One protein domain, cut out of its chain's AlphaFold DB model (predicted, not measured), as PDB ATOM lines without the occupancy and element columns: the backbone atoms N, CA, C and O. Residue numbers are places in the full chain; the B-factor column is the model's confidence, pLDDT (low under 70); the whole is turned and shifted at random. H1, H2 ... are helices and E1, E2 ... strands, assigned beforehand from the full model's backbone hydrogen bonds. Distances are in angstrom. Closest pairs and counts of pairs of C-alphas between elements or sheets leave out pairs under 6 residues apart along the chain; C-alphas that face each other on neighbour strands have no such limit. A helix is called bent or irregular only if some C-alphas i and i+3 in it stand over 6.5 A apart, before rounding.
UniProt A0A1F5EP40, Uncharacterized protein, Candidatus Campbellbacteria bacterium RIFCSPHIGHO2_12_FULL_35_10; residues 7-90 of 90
ATOM      1  N   SER A   7     142.797 106.192 199.081       55.22
ATOM      2  CA  SER A   7     142.942 107.649 198.894       55.22
ATOM      3  C   SER A   7     144.306 108.059 198.333       55.22
ATOM      4  O   SER A   7     144.382 108.920 197.462       55.22
ATOM      5  N   HIS A   8     145.390 107.406 198.762       53.34
ATOM      6  CA  HIS A   8     146.743 107.766 198.325       53.34
ATOM      7  C   HIS A   8     147.019 107.422 196.856       53.34
ATOM      8  O   HIS A   8     147.758 108.142 196.190       53.34
ATOM      9  N   ASN A   9     146.426 106.339 196.341       54.84
ATOM     10  CA  ASN A   9     146.572 105.951 194.936       54.84
ATOM     11  C   ASN A   9     145.712 106.805 193.996       54.84
ATOM     12  O   ASN A   9     146.137 107.047 192.869       54.84
ATOM     13  N   ALA A  10     144.543 107.272 194.444       58.75
ATOM     14  CA  ALA A  10     143.709 108.198 193.676       58.75
ATOM     15  C   ALA A  10     144.406 109.561 193.515       58.75
ATOM     16  O   ALA A  10     144.656 109.985 192.393       58.75
ATOM     17  N   LEU A  11     144.889 110.147 194.618       59.19
ATOM     18  CA  LEU A  11     145.603 111.432 194.607       59.19
ATOM     19  C   LEU A  11     146.883 111.409 193.750       59.19
ATOM     20  O   LEU A  11     147.196 112.378 193.061       59.19
ATOM     21  N   LYS A  12     147.623 110.289 193.750       61.88
ATOM     22  CA  LYS A  12     148.807 110.113 192.890       61.88
ATOM     23  C   LYS A  12     148.450 110.001 191.405       61.88
ATOM     24  O   LYS A  12     149.201 110.499 190.569       61.88
ATOM     25  N   LYS A  13     147.330 109.352 191.065       61.41
ATOM     26  CA  LYS A  13     146.845 109.255 189.680       61.41
ATOM     27  C   LYS A  13     146.367 110.607 189.159       61.41
ATOM     28  O   LYS A  13     146.705 110.952 188.031       61.41
ATOM     29  N   ASP A  14     145.684 111.385 189.991       62.00
ATOM     30  CA  ASP A  14     145.206 112.723 189.628       62.00
ATOM     31  C   ASP A  14     146.376 113.691 189.400       62.00
ATOM     32  O   ASP A  14     146.427 114.371 188.375       62.00
ATOM     33  N   ALA A  15     147.393 113.660 190.268       62.53
ATOM     34  CA  ALA A  15     148.628 114.420 190.064       62.53
ATOM     35  C   ALA A  15     149.374 114.006 188.778       62.53
ATOM     36  O   ALA A  15     149.884 114.855 188.046       62.53
ATOM     37  N   ALA A  16     149.414 112.706 188.466       61.69
ATOM     38  CA  ALA A  16     150.045 112.194 187.249       61.69
ATOM     39  C   ALA A  16     149.253 112.507 185.965       61.69
ATOM     40  O   ALA A  16     149.850 112.584 184.890       61.69
ATOM     41  N   ASN A  17     147.929 112.654 186.052       65.62
ATOM     42  CA  ASN A  17     147.083 113.089 184.938       65.62
ATOM     43  C   ASN A  17     147.285 114.587 184.664       65.62
ATOM     44  O   ASN A  17     147.576 114.955 183.529       65.62
ATOM     45  N   LEU A  18     147.281 115.423 185.707       64.69
ATOM     46  CA  LEU A  18     147.527 116.867 185.600       64.69
ATOM     47  C   LEU A  18     148.920 117.191 185.021       64.69
ATOM     48  O   LEU A  18     149.080 118.070 184.169       64.69
ATOM     49  N   ALA A  19     149.949 116.449 185.444       65.25
ATOM     50  CA  ALA A  19     151.300 116.584 184.898       65.25
ATOM     51  C   ALA A  19     151.372 116.218 183.403       65.25
ATOM     52  O   ALA A  19     152.118 116.838 182.647       65.25
ATOM     53  N   ARG A  20     150.578 115.237 182.955       63.84
ATOM     54  CA  ARG A  20     150.483 114.878 181.533       63.84
ATOM     55  C   ARG A  20     149.756 115.947 180.723       63.84
ATOM     56  O   ARG A  20     150.267 116.345 179.682       63.84
ATOM     57  N   GLU A  21     148.622 116.446 181.201       64.94
ATOM     58  CA  GLU A  21     147.855 117.492 180.508       64.94
ATOM     59  C   GLU A  21     148.670 118.778 180.328       64.94
ATOM     60  O   GLU A  21     148.766 119.306 179.221       64.94
ATOM     61  N   SER A  22     149.347 119.229 181.387       66.69
ATOM     62  CA  SER A  22     150.246 120.391 181.317       66.69
ATOM     63  C   SER A  22     151.434 120.171 180.374       66.69
ATOM     64  O   SER A  22     151.828 121.089 179.651       66.69
ATOM     65  N   HIS A  23     151.988 118.955 180.328       69.62
ATOM     66  CA  HIS A  23     153.044 118.608 179.380       69.62
ATOM     67  C   HIS A  23     152.554 118.678 177.928       69.62
ATOM     68  O   HIS A  23     153.200 119.330 177.108       69.62
ATOM     69  N   TYR A  24     151.405 118.074 177.612       67.19
ATOM     70  CA  TYR A  24     150.850 118.114 176.256       67.19
ATOM     71  C   TYR A  24     150.475 119.533 175.824       67.19
ATOM     72  O   TYR A  24     150.821 119.922 174.711       67.19
ATOM     73  N   ALA A  25     149.881 120.336 176.712       66.25
ATOM     74  CA  ALA A  25     149.588 121.743 176.438       66.25
ATOM     75  C   ALA A  25     150.865 122.542 176.114       66.25
ATOM     76  O   ALA A  25     150.896 123.332 175.169       66.25
ATOM     77  N   ARG A  26     151.955 122.290 176.851       68.06
ATOM     78  CA  ARG A  26     153.257 122.922 176.597       68.06
ATOM     79  C   ARG A  26     153.864 122.480 175.265       68.06
ATOM     80  O   ARG A  26     154.396 123.314 174.538       68.06
ATOM     81  N   VAL A  27     153.794 121.190 174.939       64.31
ATOM     82  CA  VAL A  27     154.270 120.658 173.650       64.31
ATOM     83  C   VAL A  27     153.466 121.248 172.493       64.31
ATOM     84  O   VAL A  27     154.053 121.671 171.500       64.31
ATOM     85  N   GLU A  28     152.145 121.347 172.635       61.16
ATOM     86  CA  GLU A  28     151.270 121.959 171.636       61.16
ATOM     87  C   GLU A  28     151.604 123.441 171.425       61.16
ATOM     88  O   GLU A  28     151.692 123.900 170.285       61.16
ATOM     89  N   GLN A  29     151.854 124.188 172.503       65.75
ATOM     90  CA  GLN A  29     152.276 125.584 172.413       65.75
ATOM     91  C   GLN A  29     153.621 125.724 171.681       65.75
ATOM     92  O   GLN A  29     153.731 126.524 170.753       65.75
ATOM     93  N   ILE A  30     154.620 124.910 172.035       66.56
ATOM     94  CA  ILE A  30     155.937 124.915 171.375       66.56
ATOM     95  C   ILE A  30     155.806 124.556 169.889       66.56
ATOM     96  O   ILE A  30     156.452 125.176 169.037       66.56
ATOM     97  N   ALA A  31     154.953 123.583 169.560       50.59
ATOM     98  CA  ALA A  31     154.673 123.203 168.180       50.59
ATOM     99  C   ALA A  31     154.011 124.356 167.410       50.59
ATOM    100  O   ALA A  31     154.462 124.692 166.316       50.59
ATOM    101  N   LYS A  32     153.005 125.023 167.994       68.81
ATOM    102  CA  LYS A  32     152.349 126.202 167.399       68.81
ATOM    103  C   LYS A  32     153.332 127.347 167.163       68.81
ATOM    104  O   LYS A  32     153.330 127.933 166.082       68.81
ATOM    105  N   GLU A  33     154.201 127.636 168.128       73.56
ATOM    106  CA  GLU A  33     155.238 128.665 167.992       73.56
ATOM    107  C   GLU A  33     156.254 128.315 166.895       73.56
ATOM    108  O   GLU A  33     156.644 129.180 166.109       73.56
ATOM    109  N   SER A  34     156.647 127.042 166.802       65.81
ATOM    110  CA  SER A  34     157.568 126.549 165.769       65.81
ATOM    111  C   SER A  34     156.946 126.626 164.372       65.81
ATOM    112  O   SER A  34     157.572 127.154 163.454       65.81
ATOM    113  N   ILE A  35     155.684 126.207 164.223       68.06
ATOM    114  CA  ILE A  35     154.918 126.324 162.971       68.06
ATOM    115  C   ILE A  35     154.752 127.799 162.577       68.06
ATOM    116  O   ILE A  35     154.910 128.152 161.407       68.06
ATOM    117  N   GLY A  36     154.464 128.677 163.542       74.69
ATOM    118  CA  GLY A  36     154.357 130.119 163.311       74.69
ATOM    119  C   GLY A  36     155.667 130.732 162.810       74.69
ATOM    120  O   GLY A  36     155.654 131.519 161.861       74.69
ATOM    121  N   LYS A  37     156.806 130.332 163.393       79.19
ATOM    122  CA  LYS A  37     158.143 130.749 162.940       79.19
ATOM    123  C   LYS A  37     158.458 130.244 161.533       79.19
ATOM    124  O   LYS A  37     158.945 131.023 160.719       79.19
ATOM    125  N   GLU A  38     158.152 128.985 161.228       81.50
ATOM    126  CA  GLU A  38     158.407 128.403 159.908       81.50
ATOM    127  C   GLU A  38     157.583 129.097 158.815       81.50
ATOM    128  O   GLU A  38     158.132 129.507 157.790       81.50
ATOM    129  N   LYS A  39     156.279 129.303 159.049       84.31
ATOM    130  CA  LYS A  39     155.407 130.035 158.116       84.31
ATOM    131  C   LYS A  39     155.901 131.459 157.886       84.31
ATOM    132  O   LYS A  39     155.983 131.893 156.740       84.31
ATOM    133  N   ARG A  40     156.289 132.161 158.955       83.62
ATOM    134  CA  ARG A  40     156.867 133.508 158.866       83.62
ATOM    135  C   ARG A  40     158.147 133.518 158.030       83.62
ATOM    136  O   ARG A  40     158.283 134.365 157.156       83.62
ATOM    137  N   SER A  41     159.054 132.568 158.261       85.44
ATOM    138  CA  SER A  41     160.287 132.446 157.473       85.44
ATOM    139  C   SER A  41     159.979 132.256 155.988       85.44
ATOM    140  O   SER A  41     160.506 132.989 155.159       85.44
ATOM    141  N   LYS A  42     159.053 131.346 155.654       88.75
ATOM    142  CA  LYS A  42     158.642 131.094 154.264       88.75
ATOM    143  C   LYS A  42     158.030 132.329 153.600       88.75
ATOM    144  O   LYS A  42     158.336 132.606 152.445       88.75
ATOM    145  N   ARG A  43     157.205 133.095 154.323       88.88
ATOM    146  CA  ARG A  43     156.653 134.370 153.831       88.88
ATOM    147  C   ARG A  43     157.763 135.350 153.458       88.88
ATOM    148  O   ARG A  43     157.757 135.876 152.348       88.88
ATOM    149  N   PHE A  44     158.738 135.553 154.346       85.88
ATOM    150  CA  PHE A  44     159.875 136.437 154.070       85.88
ATOM    151  C   PHE A  44     160.775 135.922 152.941       85.88
ATOM    152  O   PHE A  44     161.238 136.731 152.140       85.88
ATOM    153  N   ASP A  45     160.964 134.606 152.814       89.12
ATOM    154  CA  ASP A  45     161.695 134.022 151.686       89.12
ATOM    155  C   ASP A  45     161.016 134.337 150.348       89.12
ATOM    156  O   ASP A  45     161.693 134.695 149.384       89.12
ATOM    157  N   ILE A  46     159.683 134.235 150.274       87.44
ATOM    158  CA  ILE A  46     158.920 134.578 149.063       87.44
ATOM    159  C   ILE A  46     159.031 136.072 148.770       87.44
ATOM    160  O   ILE A  46     159.344 136.444 147.640       87.44
ATOM    161  N   ILE A  47     158.838 136.918 149.786       87.75
ATOM    162  CA  ILE A  47     158.984 138.376 149.676       87.75
ATOM    163  C   ILE A  47     160.367 138.735 149.122       87.75
ATOM    164  O   ILE A  47     160.467 139.522 148.180       87.75
ATOM    165  N   PHE A  48     161.428 138.128 149.657       86.69
ATOM    166  CA  PHE A  48     162.796 138.394 149.225       86.69
ATOM    167  C   PHE A  48     163.054 137.896 147.798       86.69
ATOM    168  O   PHE A  48     163.580 138.647 146.978       86.69
ATOM    169  N   LYS A  49     162.634 136.665 147.472       87.88
ATOM    170  CA  LYS A  49     162.806 136.076 146.132       87.88
ATOM    171  C   LYS A  49     162.043 136.833 145.048       87.88
ATOM    172  O   LYS A  49     162.589 137.039 143.970       87.88
ATOM    173  N   LYS A  50     160.805 137.252 145.329       85.00
ATOM    174  CA  LYS A  50     159.982 138.047 144.404       85.00
ATOM    175  C   LYS A  50     160.363 139.538 144.409       85.00
ATOM    176  O   LYS A  50     159.806 140.306 143.635       85.00
ATOM    177  N   GLY A  51     161.305 139.963 145.259       86.19
ATOM    178  CA  GLY A  51     161.738 141.361 145.341       86.19
ATOM    179  C   GLY A  51     160.646 142.313 145.834       86.19
ATOM    180  O   GLY A  51     160.687 143.503 145.519       86.19
ATOM    181  N   ILE A  52     159.679 141.804 146.602       87.31
ATOM    182  CA  ILE A  52     158.524 142.561 147.082       87.31
ATOM    183  C   ILE A  52     158.994 143.571 148.126       87.31
ATOM    184  O   ILE A  52     159.590 143.222 149.147       87.31
ATOM    185  N   LYS A  53     158.725 144.848 147.866       88.81
ATOM    186  CA  LYS A  53     159.090 145.969 148.735       88.81
ATOM    187  C   LYS A  53     157.926 146.943 148.815       88.81
ATOM    188  O   LYS A  53     157.029 146.920 147.982       88.81
ATOM    189  N   LYS A  54     157.959 147.838 149.801       88.81
ATOM    190  CA  LYS A  54     157.030 148.969 149.848       88.81
ATOM    191  C   LYS A  54     157.093 149.761 148.533       88.81
ATOM    192  O   LYS A  54     158.183 150.104 148.082       88.81
ATOM    193  N   GLY A  55     155.928 150.045 147.960       88.06
ATOM    194  CA  GLY A  55     155.752 150.713 146.674       88.06
ATOM    195  C   GLY A  55     155.908 149.800 145.455       88.06
ATOM    196  O   GLY A  55     155.749 150.279 144.338       88.06
ATOM    197  N   ALA A  56     156.219 148.513 145.637       89.00
ATOM    198  CA  ALA A  56     156.249 147.567 144.529       89.00
ATOM    199  C   ALA A  56     154.823 147.227 144.079       89.00
ATOM    200  O   ALA A  56     153.933 147.046 144.912       89.00
ATOM    201  N   GLU A  57     154.634 147.104 142.769       90.94
ATOM    202  CA  GLU A  57     153.446 146.489 142.183       90.94
ATOM    203  C   GLU A  57     153.662 144.972 142.139       90.94
ATOM    204  O   GLU A  57     154.700 144.506 141.663       90.94
ATOM    205  N   ILE A  58     152.707 144.206 142.663       88.12
ATOM    206  CA  ILE A  58     152.725 142.742 142.618       88.12
ATOM    207  C   ILE A  58     151.447 142.229 141.965       88.12
ATOM    208  O   ILE A  58     150.366 142.773 142.179       88.12
ATOM    209  N   GLU A  59     151.593 141.184 141.158       87.19
ATOM    210  CA  GLU A  59     150.479 140.477 140.535       87.19
ATOM    211  C   GLU A  59     150.047 139.325 141.446       87.19
ATOM    212  O   GLU A  59     150.873 138.529 141.906       87.19
ATOM    213  N   LEU A  60     148.756 139.295 141.754       83.69
ATOM    214  CA  LEU A  60     148.084 138.261 142.523       83.69
ATOM    215  C   LEU A  60     147.749 137.064 141.621       83.69
ATOM    216  O   LEU A  60     147.767 137.146 140.395       83.69
ATOM    217  N   SER A  61     147.405 135.934 142.234       80.38
ATOM    218  CA  SER A  61     147.086 134.688 141.525       80.38
ATOM    219  C   SER A  61     145.809 134.747 140.676       80.38
ATOM    220  O   SER A  61     145.627 133.916 139.788       80.38
ATOM    221  N   ASP A  62     144.943 135.732 140.911       81.69
ATOM    222  CA  ASP A  62     143.759 136.047 140.105       81.69
ATOM    223  C   ASP A  62     144.063 136.989 138.916       81.69
ATOM    224  O   ASP A  62     143.159 137.317 138.149       81.69
ATOM    225  N   GLY A  63     145.324 137.411 138.749       81.19
ATOM    226  CA  GLY A  63     145.764 138.377 137.735       81.19
ATOM    227  C   GLY A  63     145.572 139.843 138.142       81.19
ATOM    228  O   GLY A  63     145.890 140.749 137.365       81.19
ATOM    229  N   SER A  64     145.063 140.109 139.348       84.31
ATOM    230  CA  SER A  64     144.916 141.464 139.879       84.31
ATOM    231  C   SER A  64     146.275 142.040 140.267       84.31
ATOM    232  O   SER A  64     147.123 141.350 140.827       84.31
ATOM    233  N   LYS A  65     146.489 143.335 140.028       88.88
ATOM    234  CA  LYS A  65     147.712 144.032 140.442       88.88
ATOM    235  C   LYS A  65     147.449 144.891 141.664       88.88
ATOM    236  O   LYS A  65     146.500 145.673 141.677       88.88
ATOM    237  N   ILE A  66     148.306 144.769 142.670       90.06
ATOM    238  CA  ILE A  66     148.224 145.560 143.897       90.06
ATOM    239  C   ILE A  66     149.539 146.283 144.166       90.06
ATOM    240  O   ILE A  66     150.622 145.780 143.865       90.06
ATOM    241  N   ILE A  67     149.442 147.463 144.775       92.19
ATOM    242  CA  ILE A  67     150.600 148.232 145.231       92.19
ATOM    243  C   ILE A  67     150.820 147.942 146.711       92.19
ATOM    244  O   ILE A  67     149.920 148.110 147.538       92.19
ATOM    245  N   VAL A  68     152.035 147.519 147.052       92.50
ATOM    246  CA  VAL A  68     152.415 147.189 148.426       92.50
ATOM    247  C   VAL A  68     152.584 148.461 149.248       92.50
ATOM    248  O   VAL A  68     153.513 149.242 149.041       92.50
ATOM    249  N   ARG A  69     151.740 148.640 150.260       92.94
ATOM    250  CA  ARG A  69     151.826 149.748 151.218       92.94
ATOM    251  C   ARG A  69     152.877 149.492 152.288       92.94
ATOM    252  O   ARG A  69     153.669 150.383 152.613       92.94
ATOM    253  N   LEU A  70     152.853 148.298 152.874       92.31
ATOM    254  CA  LEU A  70     153.790 147.855 153.905       92.31
ATOM    255  C   LEU A  70     153.812 146.327 154.009       92.31
ATOM    256  O   LEU A  70     152.969 145.637 153.443       92.31
ATOM    257  N   ILE A  71     154.795 145.812 154.742       90.25
ATOM    258  CA  ILE A  71     154.932 144.393 155.064       90.25
ATOM    259  C   ILE A  71     154.956 144.289 156.589       90.25
ATOM    260  O   ILE A  71     155.794 144.922 157.239       90.25
ATOM    261  N   ASN A  72     154.025 143.527 157.153       90.25
ATOM    262  CA  ASN A  72     153.919 143.311 158.591       90.25
ATOM    263  C   ASN A  72     155.070 142.434 159.114       90.25
ATOM    264  O   ASN A  72     155.740 141.712 158.374       90.25
ATOM    265  N   GLN A  73     155.298 142.466 160.430       83.88
ATOM    266  CA  GLN A  73     156.379 141.705 161.080       83.88
ATOM    267  C   GLN A  73     156.225 140.180 160.956       83.88
ATOM    268  O   GLN A  73     157.181 139.429 161.152       83.88
ATOM    269  N   ASP A  74     155.020 139.709 160.657       83.44
ATOM    270  CA  ASP A  74     154.698 138.308 160.415       83.44
ATOM    271  C   ASP A  74     154.801 137.907 158.931       83.44
ATOM    272  O   ASP A  74     154.514 136.755 158.589       83.44
ATOM    273  N   GLY A  75     155.234 138.835 158.073       84.00
ATOM    274  CA  GLY A  75     155.414 138.633 156.642       84.00
ATOM    275  C   GLY A  75     154.131 138.774 155.824       84.00
ATOM    276  O   GLY A  75     154.152 138.406 154.660       84.00
ATOM    277  N   ILE A  76     153.023 139.264 156.391       90.44
ATOM    278  CA  ILE A  76     151.826 139.605 155.604       90.44
ATOM    279  C   ILE A  76     152.068 140.892 154.815       90.44
ATOM    280  O   ILE A  76     152.626 141.862 155.335       90.44
ATOM    281  N   ILE A  77     151.655 140.894 153.551       90.50
ATOM    282  CA  ILE A  77     151.717 142.062 152.676       90.50
ATOM    283  C   ILE A  77     150.418 142.842 152.835       90.50
ATOM    284  O   ILE A  77     149.338 142.272 152.733       90.50
ATOM    285  N   VAL A  78     150.528 144.147 153.051       91.75
ATOM    286  CA  VAL A  78     149.381 145.052 153.118       91.75
ATOM    287  C   VAL A  78     149.405 145.942 151.886       91.75
ATOM    288  O   VAL A  78     150.416 146.602 151.614       91.75
ATOM    289  N   ALA A  79     148.308 145.959 151.139       92.44
ATOM    290  CA  ALA A  79     148.133 146.791 149.956       92.44
ATOM    291  C   ALA A  79     147.696 148.226 150.315       92.44
ATOM    292  O   ALA A  79     147.366 148.538 151.463       92.44
ATOM    293  N   GLU A  80     147.716 149.149 149.350       89.44
ATOM    294  CA  GLU A  80     147.304 150.546 149.588       89.44
ATOM    295  C   GLU A  80     145.846 150.700 150.023       89.44
ATOM    296  O   GLU A  80     145.546 151.569 150.848       89.44
ATOM    297  N   ASN A  81     144.977 149.814 149.537       90.25
ATOM    298  CA  ASN A  81     143.572 149.715 149.926       90.25
ATOM    299  C   ASN A  81     143.355 149.084 151.317       90.25
ATOM    300  O   ASN A  81     142.208 148.933 151.717       90.25
ATOM    301  N   TRP A  82     144.434 148.783 152.053       89.56
ATOM    302  CA  TRP A  82     144.446 148.098 153.353       89.56
ATOM    303  C   TRP A  82     144.050 146.622 153.327       89.56
ATOM    304  O   TRP A  82     143.888 146.027 154.392       89.56
ATOM    305  N   ASP A  83     143.978 146.011 152.147       89.38
ATOM    306  CA  ASP A  83     143.802 144.568 152.057       89.38
ATOM    307  C   ASP A  83     145.088 143.835 152.447       89.38
ATOM    308  O   ASP A  83     146.208 144.279 152.164       89.38
ATOM    309  N   GLU A  84     144.912 142.690 153.099       90.06
ATOM    310  CA  GLU A  84     145.994 141.837 153.571       90.06
ATOM    311  C   GLU A  84     146.139 140.600 152.683       90.06
ATOM    312  O   GLU A  84     145.181 139.867 152.437       90.06
ATOM    313  N   PHE A  85     147.369 140.335 152.251       87.75
ATOM    314  CA  PHE A  85     147.713 139.213 151.389       87.75
ATOM    315  C   PHE A  85     148.803 138.367 152.035       87.75
ATOM    316  O   PHE A  85     149.847 138.872 152.459       87.75
ATOM    317  N   ASP A  86     148.571 137.056 152.090       87.69
ATOM    318  CA  ASP A  86     149.582 136.101 152.533       87.69
ATOM    319  C   ASP A  86     150.502 135.741 151.355       87.69
ATOM    320  O   ASP A  86     150.025 135.135 150.390       87.69
ATOM    321  N   PRO A  87     151.816 136.040 151.425       84.44
ATOM    322  CA  PRO A  87     152.751 135.691 150.362       84.44
ATOM    323  C   PRO A  87     152.814 134.200 150.048       84.44
ATOM    324  O   PRO A  87     153.260 133.834 148.967       84.44
ATOM    325  N   LEU A  88     152.390 133.332 150.972       85.06
ATOM    326  CA  LEU A  88     152.333 131.888 150.733       85.06
ATOM    327  C   LEU A  88     151.338 131.501 149.626       85.06
ATOM    328  O   LEU A  88     151.457 130.405 149.086       85.06
ATOM    329  N   ASN A  89     150.390 132.386 149.301       78.62
ATOM    330  CA  ASN A  89     149.350 132.176 148.292       78.62
ATOM    331  C   ASN A  89     149.532 133.065 147.039       78.62
ATOM    332  O   ASN A  89     148.616 133.151 146.219       78.62
ATOM    333  N   LEU A  90     150.686 133.743 146.916       71.81
ATOM    334  CA  LEU A  90     151.067 134.582 145.767       71.81
ATOM    335  C   LEU A  90     151.741 133.801 144.640       71.81
ATOM    336  O   LEU A  90     152.639 132.975 144.903       71.81
TER     337      LEU A  90
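This is residues 7 to 90 of the 90 residues of an uncharacterized protein of Candidatus Campbellbacteria bacterium RIFCSPHIGHO2_12_FULL_35_10 (UniProt A0A1F5EP40). One long helix, H1, sticks out as an arm with its residues 7 to 35, and at its far end the chain folds into a small head built on a three-stranded antiparallel sheet. The printed part has 84 residues, with one named helix followed by three named strands, H1 E1 E2 E3, in sheet order E1 - E2 - E3; the class is mixed, helices and strands. The whole is extended, with a radius of gyration of the C-alphas of 21.5 A and spans of 69 by 23 by 21 A.

Find C-alpha 7 at (142.942, 107.649, 198.894); from there H1, residues 7 to 49, runs 63.1 A to C-alpha 49 at (162.806, 136.076, 146.132), and it is not bent. After a short link comes E1, residues 57 to 59, then E2, residues 65 to 71, 16.3 A long. E3, residues 77 to 79, ends at C-alpha 79, (148.133, 146.791, 149.956).

In H1, every O i to N i+4 pair is within hydrogen-bond range. H1 is not on the sheet, but only just, with 4 pairs of C-alphas within 10 A; it is apart from E2 and E3. The three strands form a meander, each strand the antiparallel neighbour of the one before. Look at the hairpin of E1 and E2: N 58 and O 66 are 2.9 A apart, within hydrogen-bond range. In the hairpin of E2 and E3, look for N 69 and O 78, within range at 2.8 A. The pairing is staggered: E2 pairs with E1 over residues 65 to 67 and with E3 over 68 to 71. Residues 77 to 78 of E3 also pair, antiparallel, with residues 84 to 85.

The C-alphas of Ser 7 and Glu 57 are the two farthest apart, 69.5 A. The printed part has no cut, and no link between named elements is long. Without residues 7 to 35, the body spans 28 by 18 by 17 A. Mean pLDDT of the printed part is 78.7; look for values under 70 at residues 7 to 32 and 34 to 35.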